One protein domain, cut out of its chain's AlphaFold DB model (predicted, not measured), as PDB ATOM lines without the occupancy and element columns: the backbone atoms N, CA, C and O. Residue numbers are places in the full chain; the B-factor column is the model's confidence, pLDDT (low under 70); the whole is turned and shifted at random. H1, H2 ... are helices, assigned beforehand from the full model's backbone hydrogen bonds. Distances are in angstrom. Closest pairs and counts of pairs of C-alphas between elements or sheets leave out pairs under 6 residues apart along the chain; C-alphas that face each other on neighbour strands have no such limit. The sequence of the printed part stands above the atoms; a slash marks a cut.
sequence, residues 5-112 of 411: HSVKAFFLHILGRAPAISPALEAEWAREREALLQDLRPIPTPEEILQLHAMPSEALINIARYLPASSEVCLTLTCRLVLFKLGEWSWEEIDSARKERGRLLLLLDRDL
ATOM      1  N   HIS A   5       9.389  35.753 -58.816       56.22
ATOM      2  CA  HIS A   5      10.672  35.347 -59.368       56.22
ATOM      3  C   HIS A   5      11.785  35.260 -58.315       56.22
ATOM      4  O   HIS A   5      12.667  34.425 -58.496       56.22
ATOM      5  N   SER A   6      11.735  36.035 -57.222       58.94
ATOM      6  CA  SER A   6      12.812  36.085 -56.218       58.94
ATOM      7  C   SER A   6      12.931  34.783 -55.416       58.94
ATOM      8  O   SER A   6      13.954  34.101 -55.485       58.94
ATOM      9  N   VAL A   7      11.851  34.339 -54.760       59.94
ATOM     10  CA  VAL A   7      11.847  33.098 -53.960       59.94
ATOM     11  C   VAL A   7      12.118  31.869 -54.833       59.94
ATOM     12  O   VAL A   7      12.921  31.005 -54.477       59.94
ATOM     13  N   LYS A   8      11.522  31.797 -56.031       63.38
ATOM     14  CA  LYS A   8      11.774  30.700 -56.981       63.38
ATOM     15  C   LYS A   8      13.235  30.667 -57.437       63.38
ATOM     16  O   LYS A   8      13.843  29.595 -57.455       63.38
ATOM     17  N   ALA A   9      13.807  31.821 -57.792       66.56
ATOM     18  CA  ALA A   9      15.218  31.922 -58.147       66.56
ATOM     19  C   ALA A   9      16.113  31.511 -56.974       66.56
ATOM     20  O   ALA A   9      17.080  30.781 -57.179       66.56
ATOM     21  N   PHE A  10      15.746  31.886 -55.749       66.00
ATOM     22  CA  PHE A  10      16.471  31.523 -54.543       66.00
ATOM     23  C   PHE A  10      16.461  30.011 -54.281       66.00
ATOM     24  O   PHE A  10      17.520  29.420 -54.075       66.00
ATOM     25  N   PHE A  11      15.312  29.335 -54.383       69.69
ATOM     26  CA  PHE A  11      15.254  27.870 -54.280       69.69
ATOM     27  C   PHE A  11      16.065  27.176 -55.375       69.69
ATOM     28  O   PHE A  11      16.813  26.239 -55.093       69.69
ATOM     29  N   LEU A  12      15.967  27.649 -56.619       67.25
ATOM     30  CA  LEU A  12      16.764  27.131 -57.734       67.25
ATOM     31  C   LEU A  12      18.267  27.338 -57.507       67.25
ATOM     32  O   LEU A  12      19.080  26.487 -57.889       67.25
ATOM     33  N   HIS A  13      18.626  28.447 -56.863       71.25
ATOM     34  CA  HIS A  13      19.989  28.805 -56.510       71.25
ATOM     35  C   HIS A  13      20.523  27.982 -55.327       71.25
ATOM     36  O   HIS A  13      21.669  27.540 -55.380       71.25
ATOM     37  N   ILE A  14      19.713  27.707 -54.297       66.88
ATOM     38  CA  ILE A  14      20.094  26.886 -53.134       66.88
ATOM     39  C   ILE A  14      20.157  25.393 -53.463       66.88
ATOM     40  O   ILE A  14      21.092  24.716 -53.026       66.88
ATOM     41  N   LEU A  15      19.185  24.874 -54.215       63.44
ATOM     42  CA  LEU A  15      19.095  23.448 -54.547       63.44
ATOM     43  C   LEU A  15      19.996  23.052 -55.724       63.44
ATOM     44  O   LEU A  15      20.190  21.867 -55.969       63.44
ATOM     45  N   GLY A  16      20.570  24.026 -56.440       52.53
ATOM     46  CA  GLY A  16      21.457  23.780 -57.574       52.53
ATOM     47  C   GLY A  16      20.725  23.093 -58.716       52.53
ATOM     48  O   GLY A  16      20.847  21.888 -58.892       52.53
ATOM     49  N   ARG A  17      19.980  23.881 -59.506       46.84
ATOM     50  CA  ARG A  17      19.090  23.386 -60.574       46.84
ATOM     51  C   ARG A  17      18.114  22.328 -60.042       46.84
ATOM     52  O   ARG A  17      18.204  21.154 -60.391       46.84
ATOM     53  N   ALA A  18      17.153  22.756 -59.224       40.34
ATOM     54  CA  ALA A  18      15.940  21.958 -59.057       40.34
ATOM     55  C   ALA A  18      15.253  21.799 -60.433       40.34
ATOM     56  O   ALA A  18      15.360  22.712 -61.265       40.34
ATOM     57  N   PRO A  19      14.580  20.667 -60.710       41.00
ATOM     58  CA  PRO A  19      13.741  20.554 -61.896       41.00
ATOM     59  C   PRO A  19      12.758  21.725 -61.896       41.00
ATOM     60  O   PRO A  19      12.228  22.090 -60.846       41.00
ATOM     61  N   ALA A  20      12.577  22.360 -63.055       45.59
ATOM     62  CA  ALA A  20      11.619  23.446 -63.193       45.59
ATOM     63  C   ALA A  20      10.272  22.985 -62.617       45.59
ATOM     64  O   ALA A  20       9.753  21.946 -63.026       45.59
ATOM     65  N   ILE A  21       9.746  23.733 -61.642       50.50
ATOM     66  CA  ILE A  21       8.383  23.538 -61.148       50.50
ATOM     67  C   ILE A  21       7.474  23.538 -62.378       50.50
ATOM     68  O   ILE A  21       7.573  24.449 -63.205       50.50
ATOM     69  N   SER A  22       6.677  22.482 -62.557       57.94
ATOM     70  CA  SER A  22       5.878  22.345 -63.771       57.94
ATOM     71  C   SER A  22       4.866  23.500 -63.851       57.94
ATOM     72  O   SER A  22       4.311  23.888 -62.821       57.94
ATOM     73  N   PRO A  23       4.575  24.043 -65.048       71.38
ATOM     74  CA  PRO A  23       3.551  25.080 -65.214       71.38
ATOM     75  C   PRO A  23       2.182  24.681 -64.639       71.38
ATOM     76  O   PRO A  23       1.414  25.530 -64.194       71.38
ATOM     77  N   ALA A  24       1.888  23.377 -64.605       66.25
ATOM     78  CA  ALA A  24       0.690  22.832 -63.975       66.25
ATOM     79  C   ALA A  24       0.664  23.078 -62.458       66.25
ATOM     80  O   ALA A  24      -0.366  23.495 -61.933       66.25
ATOM     81  N   LEU A  25       1.800  22.886 -61.780       58.78
ATOM     82  CA  LEU A  25       1.930  23.156 -60.352       58.78
ATOM     83  C   LEU A  25       1.799  24.663 -60.070       58.78
ATOM     84  O   LEU A  25       1.146  25.051 -59.113       58.78
ATOM     85  N   GLU A  26       2.331  25.532 -60.938       63.31
ATOM     86  CA  GLU A  26       2.159  26.990 -60.803       63.31
ATOM     87  C   GLU A  26       0.702  27.440 -60.972       63.31
ATOM     88  O   GLU A  26       0.219  28.278 -60.210       63.31
ATOM     89  N   ALA A  27      -0.019  26.876 -61.943       72.88
ATOM     90  CA  ALA A  27      -1.434  27.172 -62.148       72.88
ATOM     91  C   ALA A  27      -2.304  26.679 -60.980       72.88
ATOM     92  O   ALA A  27      -3.257  27.348 -60.585       72.88
ATOM     93  N   GLU A  28      -1.973  25.522 -60.404       68.81
ATOM     94  CA  GLU A  28      -2.602  25.020 -59.182       68.81
ATOM     95  C   GLU A  28      -2.346  25.959 -57.996       68.81
ATOM     96  O   GLU A  28      -3.282  26.331 -57.290       68.81
ATOM     97  N   TRP A  29      -1.111  26.449 -57.852       69.19
ATOM     98  CA  TRP A  29      -0.740  27.396 -56.799       69.19
ATOM     99  C   TRP A  29      -1.470  28.733 -56.911       69.19
ATOM    100  O   TRP A  29      -1.870  29.299 -55.894       69.19
ATOM    101  N   ALA A  30      -1.650  29.242 -58.133       72.06
ATOM    102  CA  ALA A  30      -2.394  30.473 -58.370       72.06
ATOM    103  C   ALA A  30      -3.870  30.332 -57.958       72.06
ATOM    104  O   ALA A  30      -4.403  31.220 -57.294       72.06
ATOM    105  N   ARG A  31      -4.507  29.194 -58.274       73.62
ATOM    106  CA  ARG A  31      -5.907  28.916 -57.904       73.62
ATOM    107  C   ARG A  31      -6.113  28.796 -56.396       73.62
ATOM    108  O   ARG A  31      -7.048  29.393 -55.873       73.62
ATOM    109  N   GLU A  32      -5.238  28.078 -55.689       66.25
ATOM    110  CA  GLU A  32      -5.318  27.969 -54.220       66.25
ATOM    111  C   GLU A  32      -5.174  29.334 -53.531       66.25
ATOM    112  O   GLU A  32      -5.813  29.592 -52.513       66.25
ATOM    113  N   ARG A  33      -4.352  30.230 -54.089       61.19
ATOM    114  CA  ARG A  33      -4.151  31.574 -53.538       61.19
ATOM    115  C   ARG A  33      -5.367  32.474 -53.733       61.19
ATOM    116  O   ARG A  33      -5.745  33.175 -52.802       61.19
ATOM    117  N   GLU A  34      -5.959  32.456 -54.926       71.56
ATOM    118  CA  GLU A  34      -7.196  33.190 -55.217       71.56
ATOM    119  C   GLU A  34      -8.326  32.713 -54.294       71.56
ATOM    120  O   GLU A  34      -9.025  33.527 -53.696       71.56
ATOM    121  N   ALA A  35      -8.428  31.394 -54.087       70.56
ATOM    122  CA  ALA A  35      -9.383  30.802 -53.159       70.56
ATOM    123  C   ALA A  35      -9.159  31.288 -51.717       70.56
ATOM    124  O   ALA A  35     -10.108  31.725 -51.081       70.56
ATOM    125  N   LEU A  36      -7.915  31.309 -51.222       61.53
ATOM    126  CA  LEU A  36      -7.589  31.815 -49.878       61.53
ATOM    127  C   LEU A  36      -7.902  33.306 -49.681       61.53
ATOM    128  O   LEU A  36      -8.175  33.721 -48.560       61.53
ATOM    129  N   LEU A  37      -7.831  34.111 -50.744       65.06
ATOM    130  CA  LEU A  37      -8.165  35.539 -50.696       65.06
ATOM    131  C   LEU A  37      -9.678  35.796 -50.752       65.06
ATOM    132  O   LEU A  37     -10.129  36.824 -50.254       65.06
ATOM    133  N   GLN A  38     -10.447  34.884 -51.352       69.88
ATOM    134  CA  GLN A  38     -11.908  34.980 -51.473       69.88
ATOM    135  C   GLN A  38     -12.669  34.263 -50.345       69.88
ATOM    136  O   GLN A  38     -13.878  34.450 -50.212       69.88
ATOM    137  N   ASP A  39     -11.981  33.469 -49.524       47.97
ATOM    138  CA  ASP A  39     -12.574  32.698 -48.432       47.97
ATOM    139  C   ASP A  39     -12.950  33.619 -47.254       47.97
ATOM    140  O   ASP A  39     -12.184  33.829 -46.309       47.97
ATOM    141  N   LEU A  40     -14.162  34.182 -47.303       44.22
ATOM    142  CA  LEU A  40     -14.895  34.673 -46.131       44.22
ATOM    143  C   LEU A  40     -15.230  33.466 -45.245       44.22
ATOM    144  O   LEU A  40     -16.363  32.984 -45.233       44.22
ATOM    145  N   ARG A  41     -14.226  32.920 -44.555       49.09
ATOM    146  CA  ARG A  41     -14.439  31.725 -43.740       49.09
ATOM    147  C   ARG A  41     -15.468  31.996 -42.636       49.09
ATOM    148  O   ARG A  41     -15.460  33.080 -42.046       49.09
ATOM    149  N   PRO A  42     -16.324  31.009 -42.310       55.09
ATOM    150  CA  PRO A  42     -17.067  31.023 -41.058       55.09
ATOM    151  C   PRO A  42     -16.095  31.140 -39.876       55.09
ATOM    152  O   PRO A  42     -14.916  30.802 -39.994       55.09
ATOM    153  N   ILE A  43     -16.598  31.649 -38.747       58.56
ATOM    154  CA  ILE A  43     -15.825  31.875 -37.517       58.56
ATOM    155  C   ILE A  43     -14.967  30.628 -37.223       58.56
ATOM    156  O   ILE A  43     -15.542  29.544 -37.091       58.56
ATOM    157  N   PRO A  44     -13.627  30.756 -37.153       56.75
ATOM    158  CA  PRO A  44     -12.745  29.619 -36.932       56.75
ATOM    159  C   PRO A  44     -13.096  28.930 -35.615       56.75
ATOM    160  O   PRO A  44     -13.395  29.577 -34.608       56.75
ATOM    161  N   THR A  45     -13.060  27.604 -35.629       68.94
ATOM    162  CA  THR A  45     -13.256  26.795 -34.426       68.94
ATOM    163  C   THR A  45     -12.159  27.109 -33.390       68.94
ATOM    164  O   THR A  45     -11.064  27.537 -33.757       68.94
ATOM    165  N   PRO A  46     -12.392  26.902 -32.080       65.06
ATOM    166  CA  PRO A  46     -11.390  27.182 -31.043       65.06
ATOM    167  C   PRO A  46     -10.037  26.484 -31.261       65.06
ATOM    168  O   PRO A  46      -8.994  27.019 -30.889       65.06
ATOM    169  N   GLU A  47     -10.041  25.316 -31.907       67.44
ATOM    170  CA  GLU A  47      -8.835  24.571 -32.282       67.44
ATOM    171  C   GLU A  47      -8.096  25.205 -33.473       67.44
ATOM    172  O   GLU A  47      -6.869  25.144 -33.537       67.44
ATOM    173  N   GLU A  48      -8.810  25.873 -34.383       59.75
ATOM    174  CA  GLU A  48      -8.238  26.650 -35.490       59.75
ATOM    175  C   GLU A  48      -7.694  28.010 -35.026       59.75
ATOM    176  O   GLU A  48      -6.701  28.486 -35.570       59.75
ATOM    177  N   ILE A  49      -8.268  28.610 -33.976       58.25
ATOM    178  CA  ILE A  49      -7.762  29.856 -33.362       58.25
ATOM    179  C   ILE A  49      -6.359  29.659 -32.760       58.25
ATOM    180  O   ILE A  49      -5.558  30.593 -32.731       58.25
ATOM    181  N   LEU A  50      -6.026  28.439 -32.329       65.31
ATOM    182  CA  LEU A  50      -4.689  28.088 -31.837       65.31
ATOM    183  C   LEU A  50      -3.664  27.867 -32.962       65.31
ATOM    184  O   LEU A  50      -2.475  27.689 -32.687       65.31
ATOM    185  N   GLN A  51      -4.086  27.871 -34.228       80.69
ATOM    186  CA  GLN A  51      -3.188  27.638 -35.351       80.69
ATOM    187  C   GLN A  51      -2.481  28.938 -35.737       80.69
ATOM    188  O   GLN A  51      -3.102  29.977 -35.947       80.69
ATOM    189  N   LEU A  52      -1.156  28.869 -35.891       83.06
ATOM    190  CA  LEU A  52      -0.286  30.017 -36.191       83.06
ATOM    191  C   LEU A  52      -0.784  30.868 -37.377       83.06
ATOM    192  O   LEU A  52      -0.590  32.079 -37.429       83.06
ATOM    193  N   HIS A  53      -1.449  30.238 -38.343       80.31
ATOM    194  CA  HIS A  53      -1.946  30.905 -39.536       80.31
ATOM    195  C   HIS A  53      -3.236  31.713 -39.306       80.31
ATOM    196  O   HIS A  53      -3.523  32.592 -40.119       80.31
ATOM    197  N   ALA A  54      -3.979  31.476 -38.220       85.94
ATOM    198  CA  ALA A  54      -5.150  32.265 -37.831       85.94
ATOM    199  C   ALA A  54      -4.770  33.604 -37.172       85.94
ATOM    200  O   ALA A  54      -5.593  34.514 -37.102       85.94
ATOM    201  N   MET A  55      -3.513  33.767 -36.744       89.19
ATOM    202  CA  MET A  55      -3.044  35.013 -36.138       89.19
ATOM    203  C   MET A  55      -3.125  36.208 -37.104       89.19
ATOM    204  O   MET A  55      -2.809  36.054 -38.291       89.19
ATOM    205  N   PRO A  56      -3.443  37.420 -36.610       92.94
ATOM    206  CA  PRO A  56      -3.276  38.653 -37.376       92.94
ATOM    207  C   PRO A  56      -1.843  38.806 -37.899       92.94
ATOM    208  O   PRO A  56      -0.880  38.415 -37.229       92.94
ATOM    209  N   SER A  57      -1.692  39.376 -39.095       93.69
ATOM    210  CA  SER A  57      -0.385  39.541 -39.744       93.69
ATOM    211  C   SER A  57       0.576  40.359 -38.881       93.69
ATOM    212  O   SER A  57       1.748  40.020 -38.782       93.69
ATOM    213  N   GLU A  58       0.078  41.380 -38.187       95.62
ATOM    214  CA  GLU A  58       0.844  42.255 -37.297       95.62
ATOM    215  C   GLU A  58       1.450  41.478 -36.126       95.62
ATOM    216  O   GLU A  58       2.612  41.683 -35.776       95.62
ATOM    217  N   ALA A  59       0.681  40.556 -35.540       95.38
ATOM    218  CA  ALA A  59       1.161  39.699 -34.463       95.38
ATOM    219  C   ALA A  59       2.251  38.748 -34.976       95.38
ATOM    220  O   ALA A  59       3.292  38.609 -34.339       95.38
ATOM    221  N   LEU A  60       2.047  38.147 -36.151       94.75
ATOM    222  CA  LEU A  60       3.023  37.241 -36.757       94.75
ATOM    223  C   LEU A  60       4.326  37.967 -37.123       94.75
ATOM    224  O   LEU A  60       5.400  37.468 -36.799       94.75
ATOM    225  N   ILE A  61       4.235  39.164 -37.713       95.69
ATOM    226  CA  ILE A  61       5.383  40.033 -38.015       95.69
ATOM    227  C   ILE A  61       6.121  40.415 -36.727       95.69
ATOM    228  O   ILE A  61       7.348  40.366 -36.680       95.69
ATOM    229  N   ASN A  62       5.399  40.771 -35.659       96.44
ATOM    230  CA  ASN A  62       6.024  41.112 -34.383       96.44
ATOM    231  C   ASN A  62       6.768  39.926 -33.763       96.44
ATOM    232  O   ASN A  62       7.866  40.129 -33.260       96.44
ATOM    233  N   ILE A  63       6.228  38.704 -33.835       95.50
ATOM    234  CA  ILE A  63       6.948  37.497 -33.396       95.50
ATOM    235  C   ILE A  63       8.176  37.254 -34.277       95.50
ATOM    236  O   ILE A  63       9.267  37.013 -33.762       95.50
ATOM    237  N   ALA A  64       8.012  37.344 -35.597       96.06
ATOM    238  CA  ALA A  64       9.070  37.079 -36.562       96.06
ATOM    239  C   ALA A  64      10.276  38.017 -36.399       96.06
ATOM    240  O   ALA A  64      11.408  37.561 -36.509       96.06
ATOM    241  N   ARG A  65      10.062  39.277 -35.997       95.62
ATOM    242  CA  ARG A  65      11.134  40.241 -35.676       95.62
ATOM    243  C   ARG A  65      12.073  39.809 -34.545       95.62
ATOM    244  O   ARG A  65      13.169  40.355 -34.439       95.62
ATOM    245  N   TYR A  66      11.663  38.871 -33.692       97.06
ATOM    246  CA  TYR A  66      12.525  38.302 -32.647       97.06
ATOM    247  C   TYR A  66      13.296  37.061 -33.115       97.06
ATOM    248  O   TYR A  66      14.133  36.540 -32.373       97.06
ATOM    249  N   LEU A  67      13.029  36.571 -34.327       96.69
ATOM    250  CA  LEU A  67      13.739  35.448 -34.919       96.69
ATOM    251  C   LEU A  67      14.952  35.950 -35.715       96.69
ATOM    252  O   LEU A  67      14.878  36.980 -36.380       96.69
ATOM    253  N   PRO A  68      16.076  35.213 -35.718       96.56
ATOM    254  CA  PRO A  68      17.112  35.416 -36.724       96.56
ATOM    255  C   PRO A  68      16.535  35.216 -38.132       96.56
ATOM    256  O   PRO A  68      15.703  34.323 -38.317       96.56
ATOM    257  N   ALA A  69      17.039  35.947 -39.133       96.44
ATOM    258  CA  ALA A  69      16.544  35.882 -40.513       96.44
ATOM    259  C   ALA A  69      16.446  34.442 -41.053       96.44
ATOM    260  O   ALA A  69      15.445  34.056 -41.650       96.44
ATOM    261  N   SER A  70      17.445  33.597 -40.769       96.81
ATOM    262  CA  SER A  70      17.416  32.166 -41.113       96.81
ATOM    263  C   SER A  70      16.222  31.396 -40.535       96.81
ATOM    264  O   SER A  70      15.661  30.537 -41.215       96.81
ATOM    265  N   SER A  71      15.820  31.694 -39.299       97.06
ATOM    266  CA  SER A  71      14.679  31.052 -38.633       97.06
ATOM    267  C   SER A  71      13.346  31.628 -39.104       97.06
ATOM    268  O   SER A  71      12.387  30.876 -39.260       97.06
ATOM    269  N   GLU A  72      13.291  32.931 -39.384       96.50
ATOM    270  CA  GLU A  72      12.127  33.561 -40.007       96.50
ATOM    271  C   GLU A  72      11.859  32.966 -41.393       96.50
ATOM    272  O   GLU A  72      10.737  32.566 -41.690       96.50
ATOM    273  N   VAL A  73      12.896  32.768 -42.211       95.56
ATOM    274  CA  VAL A  73      12.734  32.077 -43.493       95.56
ATOM    275  C   VAL A  73      12.254  30.639 -43.299       95.56
ATOM    276  O   VAL A  73      11.305  30.236 -43.970       95.56
ATOM    277  N   CYS A  74      12.795  29.874 -42.346       95.81
ATOM    278  CA  CYS A  74      12.239  28.556 -42.006       95.81
ATOM    279  C   CYS A  74      10.754  28.614 -41.618       95.81
ATOM    280  O   CYS A  74       9.994  27.738 -42.022       95.81
ATOM    281  N   LEU A  75      10.325  29.648 -40.891       94.38
ATOM    282  CA  LEU A  75       8.920  29.865 -40.556       94.38
ATOM    283  C   LEU A  75       8.081  30.095 -41.820       94.38
ATOM    284  O   LEU A  75       7.055  29.436 -41.993       94.38
ATOM    285  N   THR A  76       8.550  30.935 -42.750       94.81
ATOM    286  CA  THR A  76       7.876  31.140 -44.046       94.81
ATOM    287  C   THR A  76       7.801  29.869 -44.899       94.81
ATOM    288  O   THR A  76       6.867  29.704 -45.679       94.81
ATOM    289  N   LEU A  77       8.736  28.932 -44.721       92.88
ATOM    290  CA  LEU A  77       8.763  27.654 -45.433       92.88
ATOM    291  C   LEU A  77       7.733  26.635 -44.931       92.88
ATOM    292  O   LEU A  77       7.462  25.664 -45.636       92.88
ATOM    293  N   THR A  78       7.156  26.837 -43.743       90.88
ATOM    294  CA  THR A  78       6.178  25.902 -43.165       90.88
ATOM    295  C   THR A  78       4.841  25.924 -43.902       90.88
ATOM    296  O   THR A  78       4.242  24.871 -44.111       90.88
ATOM    297  N   CYS A  79       4.365  27.102 -44.320       89.56
ATOM    298  CA  CYS A  79       3.150  27.226 -45.116       89.56
ATOM    299  C   CYS A  79       3.108  28.522 -45.934       89.56
ATOM    300  O   CYS A  79       3.662  29.560 -45.564       89.56
ATOM    301  N   ARG A  80       2.371  28.478 -47.051       86.38
ATOM    302  CA  ARG A  80       2.257  29.614 -47.976       86.38
ATOM    303  C   ARG A  80       1.590  30.834 -47.349       86.38
ATOM    304  O   ARG A  80       1.958  31.953 -47.689       86.38
ATOM    305  N   LEU A  81       0.626  30.633 -46.448       88.75
ATOM    306  CA  LEU A  81      -0.065  31.747 -45.795       88.75
ATOM    307  C   LEU A  81       0.880  32.523 -44.871       88.75
ATOM    308  O   LEU A  81       0.840  33.748 -44.850       88.75
ATOM    309  N   VAL A  82       1.761  31.825 -44.152       92.00
ATOM    310  CA  VAL A  82       2.787  32.449 -43.307       92.00
ATOM    311  C   VAL A  82       3.791  33.219 -44.163       92.00
ATOM    312  O   VAL A  82       4.073  34.371 -43.848       92.00
ATOM    313  N   LEU A  83       4.255  32.652 -45.286       93.19
ATOM    314  CA  LEU A  83       5.082  33.387 -46.254       93.19
ATOM    315  C   LEU A  83       4.377  34.647 -46.768       93.19
ATOM    316  O   LEU A  83       4.984  35.709 -46.816       93.19
ATOM    317  N   PHE A  84       3.096  34.555 -47.126       91.50
ATOM    318  CA  PHE A  84       2.334  35.709 -47.601       91.50
ATOM    319  C   PHE A  84       2.212  36.808 -46.535       91.50
ATOM    320  O   PHE A  84       2.370  37.983 -46.855       91.50
ATOM    321  N   LYS A  85       1.962  36.431 -45.273       93.44
ATOM    322  CA  LYS A  85       1.824  37.375 -44.153       93.44
ATOM    323  C   LYS A  85       3.144  38.045 -43.766       93.44
ATOM    324  O   LYS A  85       3.135  39.229 -43.445       93.44
ATOM    325  N   LEU A  86       4.251  37.301 -43.772       94.31
ATOM    326  CA  LEU A  86       5.576  37.812 -43.397       94.31
ATOM    327  C   LEU A  86       6.301  38.513 -44.556       94.31
ATOM    328  O   LEU A  86       7.105  39.413 -44.331       94.31
ATOM    329  N   GLY A  87       5.989  38.148 -45.799       93.25
ATOM    330  CA  GLY A  87       6.626  38.689 -46.994       93.25
ATOM    331  C   GLY A  87       7.995  38.070 -47.294       93.25
ATOM    332  O   GLY A  87       8.351  37.000 -46.805       93.25
ATOM    333  N   GLU A  88       8.757  38.747 -48.160       93.56
ATOM    334  CA  GLU A  88      10.038  38.255 -48.695       93.56
ATOM    335  C   GLU A  88      11.275  38.951 -48.091       93.56
ATOM    336  O   GLU A  88      12.398  38.651 -48.483       93.56
ATOM    337  N   TRP A  89      11.106  39.864 -47.130       91.62
ATOM    338  CA  TRP A  89      12.204  40.723 -46.658       91.62
ATOM    339  C   TRP A  89      13.394  39.930 -46.091       91.62
ATOM    340  O   TRP A  89      14.543  40.153 -46.469       91.62
ATOM    341  N   SER A  90      13.125  38.915 -45.274       91.56
ATOM    342  CA  SER A  90      14.161  38.059 -44.681       91.56
ATOM    343  C   SER A  90      14.863  37.184 -45.723       91.56
ATOM    344  O   SER A  90      15.989  36.740 -45.504       91.56
ATOM    345  N   TRP A  91      14.245  36.950 -46.885       92.38
ATOM    346  CA  TRP A  91      14.892  36.245 -47.994       92.38
ATOM    347  C   TRP A  91      15.967  37.109 -48.659       92.38
ATOM    348  O   TRP A  91      17.038  36.596 -48.985       92.38
ATOM    349  N   GLU A  92      15.722  38.413 -48.802       91.25
ATOM    350  CA  GLU A  92      16.711  39.381 -49.298       91.25
ATOM    351  C   GLU A  92      17.894  39.512 -48.325       91.25
ATOM    352  O   GLU A  92      19.065  39.528 -48.731       91.25
ATOM    353  N   GLU A  93      17.608  39.529 -47.019       91.69
ATOM    354  CA  GLU A  93      18.645  39.523 -45.988       91.69
ATOM    355  C   GLU A  93      19.496  38.249 -46.062       91.69
ATOM    356  O   GLU A  93      20.722  38.324 -46.034       91.69
ATOM    357  N   ILE A  94      18.889  37.072 -46.233       92.25
ATOM    358  CA  ILE A  94      19.650  35.821 -46.356       92.25
ATOM    359  C   ILE A  94      20.525  35.791 -47.611       92.25
ATOM    360  O   ILE A  94      21.640  35.258 -47.556       92.25
ATOM    361  N   ASP A  95      20.047  36.323 -48.736       88.44
ATOM    362  CA  ASP A  95      20.828  36.327 -49.975       88.44
ATOM    363  C   ASP A  95      22.072  37.220 -49.857       88.44
ATOM    364  O   ASP A  95      23.165  36.847 -50.296       88.44
ATOM    365  N   SER A  96      21.944  38.350 -49.156       89.69
ATOM    366  CA  SER A  96      23.061  39.257 -48.871       89.69
ATOM    367  C   SER A  96      23.964  38.779 -47.718       89.69
ATOM    368  O   SER A  96      25.186  38.973 -47.753       89.69
ATOM    369  N   ALA A  97      23.418  38.087 -46.714       92.69
ATOM    370  CA  ALA A  97      24.130  37.666 -45.510       92.69
ATOM    371  C   ALA A  97      24.579  36.194 -45.564       92.69
ATOM    372  O   ALA A  97      23.916  35.271 -45.081       92.69
ATOM    373  N   ARG A  98      25.816  35.958 -46.032       89.88
ATOM    374  CA  ARG A  98      26.424  34.609 -46.134       89.88
ATOM    375  C   ARG A  98      26.338  33.770 -44.845       89.88
ATOM    376  O   ARG A  98      26.252  32.542 -44.925       89.88
ATOM    377  N   LYS A  99      26.402  34.405 -43.666       92.50
ATOM    378  CA  LYS A  99      26.277  33.726 -42.362       92.50
ATOM    379  C   LYS A  99      24.860  33.191 -42.135       92.50
ATOM    380  O   LYS A  99      24.725  32.018 -41.790       92.50
ATOM    381  N   GLU A 100      23.834  34.005 -42.386       94.31
ATOM    382  CA  GLU A 100      22.428  33.600 -42.255       94.31
ATOM    383  C   GLU A 100      22.064  32.521 -43.265       94.31
ATOM    384  O   GLU A 100      21.453  31.520 -42.901       94.31
ATOM    385  N   ARG A 101      22.565  32.617 -44.501       93.38
ATOM    386  CA  ARG A 101      22.420  31.532 -45.478       93.38
ATOM    387  C   ARG A 101      22.997  30.210 -44.978       93.38
ATOM    388  O   ARG A 101      22.369  29.169 -45.131       93.38
ATOM    389  N   GLY A 102      24.176  30.234 -44.358       92.88
ATOM    390  CA  GLY A 102      24.760  29.046 -43.733       92.88
ATOM    391  C   GLY A 102      23.868  28.453 -42.638       92.88
ATOM    392  O   GLY A 102      23.674  27.240 -42.611       92.88
ATOM    393  N   ARG A 103      23.299  29.302 -41.773       94.81
ATOM    394  CA  ARG A 103      22.371  28.892 -40.706       94.81
ATOM    395  C   ARG A 103      21.083  28.296 -41.268       94.81
ATOM    396  O   ARG A 103      20.706  27.209 -40.845       94.81
ATOM    397  N   LEU A 104      20.476  28.943 -42.266       95.81
ATOM    398  CA  LEU A 104      19.290  28.437 -42.956       95.81
ATOM    399  C   LEU A 104      19.540  27.036 -43.517       95.81
ATOM    400  O   LEU A 104      18.752  26.128 -43.288       95.81
ATOM    401  N   LEU A 105      20.660  26.833 -44.216       95.44
ATOM    402  CA  LEU A 105      20.997  25.527 -44.781       95.44
ATOM    403  C   LEU A 105      21.115  24.446 -43.702       95.44
ATOM    404  O   LEU A 105      20.662  23.334 -43.938       95.44
ATOM    405  N   LEU A 106      21.690  24.757 -42.536       94.19
ATOM    406  CA  LEU A 106      21.791  23.812 -41.416       94.19
ATOM    407  C   LEU A 106      20.426  23.499 -40.783       94.19
ATOM    408  O   LEU A 106      20.192  22.358 -40.387       94.19
ATOM    409  N   LEU A 107      19.520  24.482 -40.706       95.31
ATOM    410  CA  LEU A 107      18.138  24.261 -40.266       95.31
ATOM    411  C   LEU A 107      17.392  23.352 -41.251       95.31
ATOM    412  O   LEU A 107      16.782  22.370 -40.843       95.31
ATOM    413  N   LEU A 108      17.519  23.609 -42.555       95.12
ATOM    414  CA  LEU A 108      16.922  22.760 -43.589       95.12
ATOM    415  C   LEU A 108      17.540  21.361 -43.615       95.12
ATOM    416  O   LEU A 108      16.827  20.374 -43.756       95.12
ATOM    417  N   ASP A 109      18.854  21.253 -43.444       94.06
ATOM    418  CA  ASP A 109      19.539  19.973 -43.301       94.06
ATOM    419  C   ASP A 109      19.025  19.198 -42.083       94.06
ATOM    420  O   ASP A 109      18.850  17.989 -42.162       94.06
ATOM    421  N   ARG A 110      18.695  19.853 -40.966       93.06
ATOM    422  CA  ARG A 110      18.103  19.150 -39.818       93.06
ATOM    423  C   ARG A 110      16.795  18.449 -40.182       93.06
ATOM    424  O   ARG A 110      16.620  17.303 -39.776       93.06
ATOM    425  N   ASP A 111      15.939  19.111 -40.951       92.00
ATOM    426  CA  ASP A 111      14.554  18.676 -41.156       92.00
ATOM    427  C   ASP A 111      14.374  17.834 -42.439       92.00
ATOM    428  O   ASP A 111      13.472  17.001 -42.529       92.00
ATOM    429  N   LEU A 112      15.258  17.978 -43.434       92.25
ATOM    430  CA  LEU A 112      15.142  17.311 -44.736       92.25
ATOM    431  C   LEU A 112      16.013  16.055 -44.814       92.25
ATOM    432  O   LEU A 112      17.200  16.133 -45.122       92.25
TER     433      LEU A 112
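AT A GLANCE: This is residues 5 to 112 of the 411 residues of an uncharacterized protein of Hyaloscypha variabilis F (UniProt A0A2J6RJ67). The five helices H4 to H8 make a small crossed cluster, with H5 in its middle touching H6, H7 and H8, and with H4 packed on H6. The first part, with H1, H2 and the short H3, makes a wide loose loop beside this cluster: H1 comes close to H7, H2 passes near H6, and residues 22 to 28, 37 to 43 and 45 to 51 stick out. The printed part has 108 residues with eight named helices, H1 to H8 in chain order, and no named strand; the class is all helix. The whole is only just compact, close to loose, with a radius of gyration of the C-alphas of 15.4 A and spans of 43, 37 and 23 A.

HOW THE PARTS SIT: H2, residues 23 to 38, is the longest helix and touches no helix. It is near H6, residues 80 to 86, with 6 pairs of C-alphas within 10 A. H6 and H4, residues 57 to 64, touch about perpendicular at 82 degrees; their closest C-alphas, of Ser 57 and Lys 85, are 5.4 A apart. H6 and the hub H5, residues 69 to 78, touch only at the corner, with the closest C-alphas, of Thr 76 and Leu 83, at 4.2 A. H5 touches H8, residues 98 to 111, at a steep tilt of 36 degrees, only just beyond shallow, the same way; the closest C-alphas, of Ser 70 and Leu 104, are 4.6 A apart. H5 touches H7, residues 89 to 96, at a steep tilt of 56 degrees, opposite ways, with the closest C-alphas, of Ala 69 and Ser 90, at 5.3 A. H8 and H7 touch only at the corner, H8 with residues 100 to 101 alone; the closest C-alphas, of Ile 94 and Arg 101, are 5.2 A apart. H1, residues 5 to 15, is close to H7 but not clearly touching, with the closest C-alphas, of Val 7 and Trp 91, at 7.4 A. H3, residues 46 to 49, stands free. In H1, H2 and H4 to H8 every O i to N i+4 pair is within hydrogen-bond range; H3 is too short for such a pair, and its one O i to N i+3 pair is not within range.

IN THESE COORDINATES: H2 runs 22.9 A from C-alpha 23 at (3.551, 25.080, -65.214) to C-alpha 38. H8 is 20.5 A long and ends with C-alpha 111 at (14.554, 18.676, -41.156). H1 is 15.4 A long and begins with C-alpha 5 at (10.672, 35.347, -59.368).

THE WHOLE: The two C-alphas farthest apart, of Pro 42 and Arg 98, are 43.9 A apart. The printed part has no cut and no long link. The mean pLDDT of the printed part is 79.4; 39 residues are under 70, among them 36 to 50.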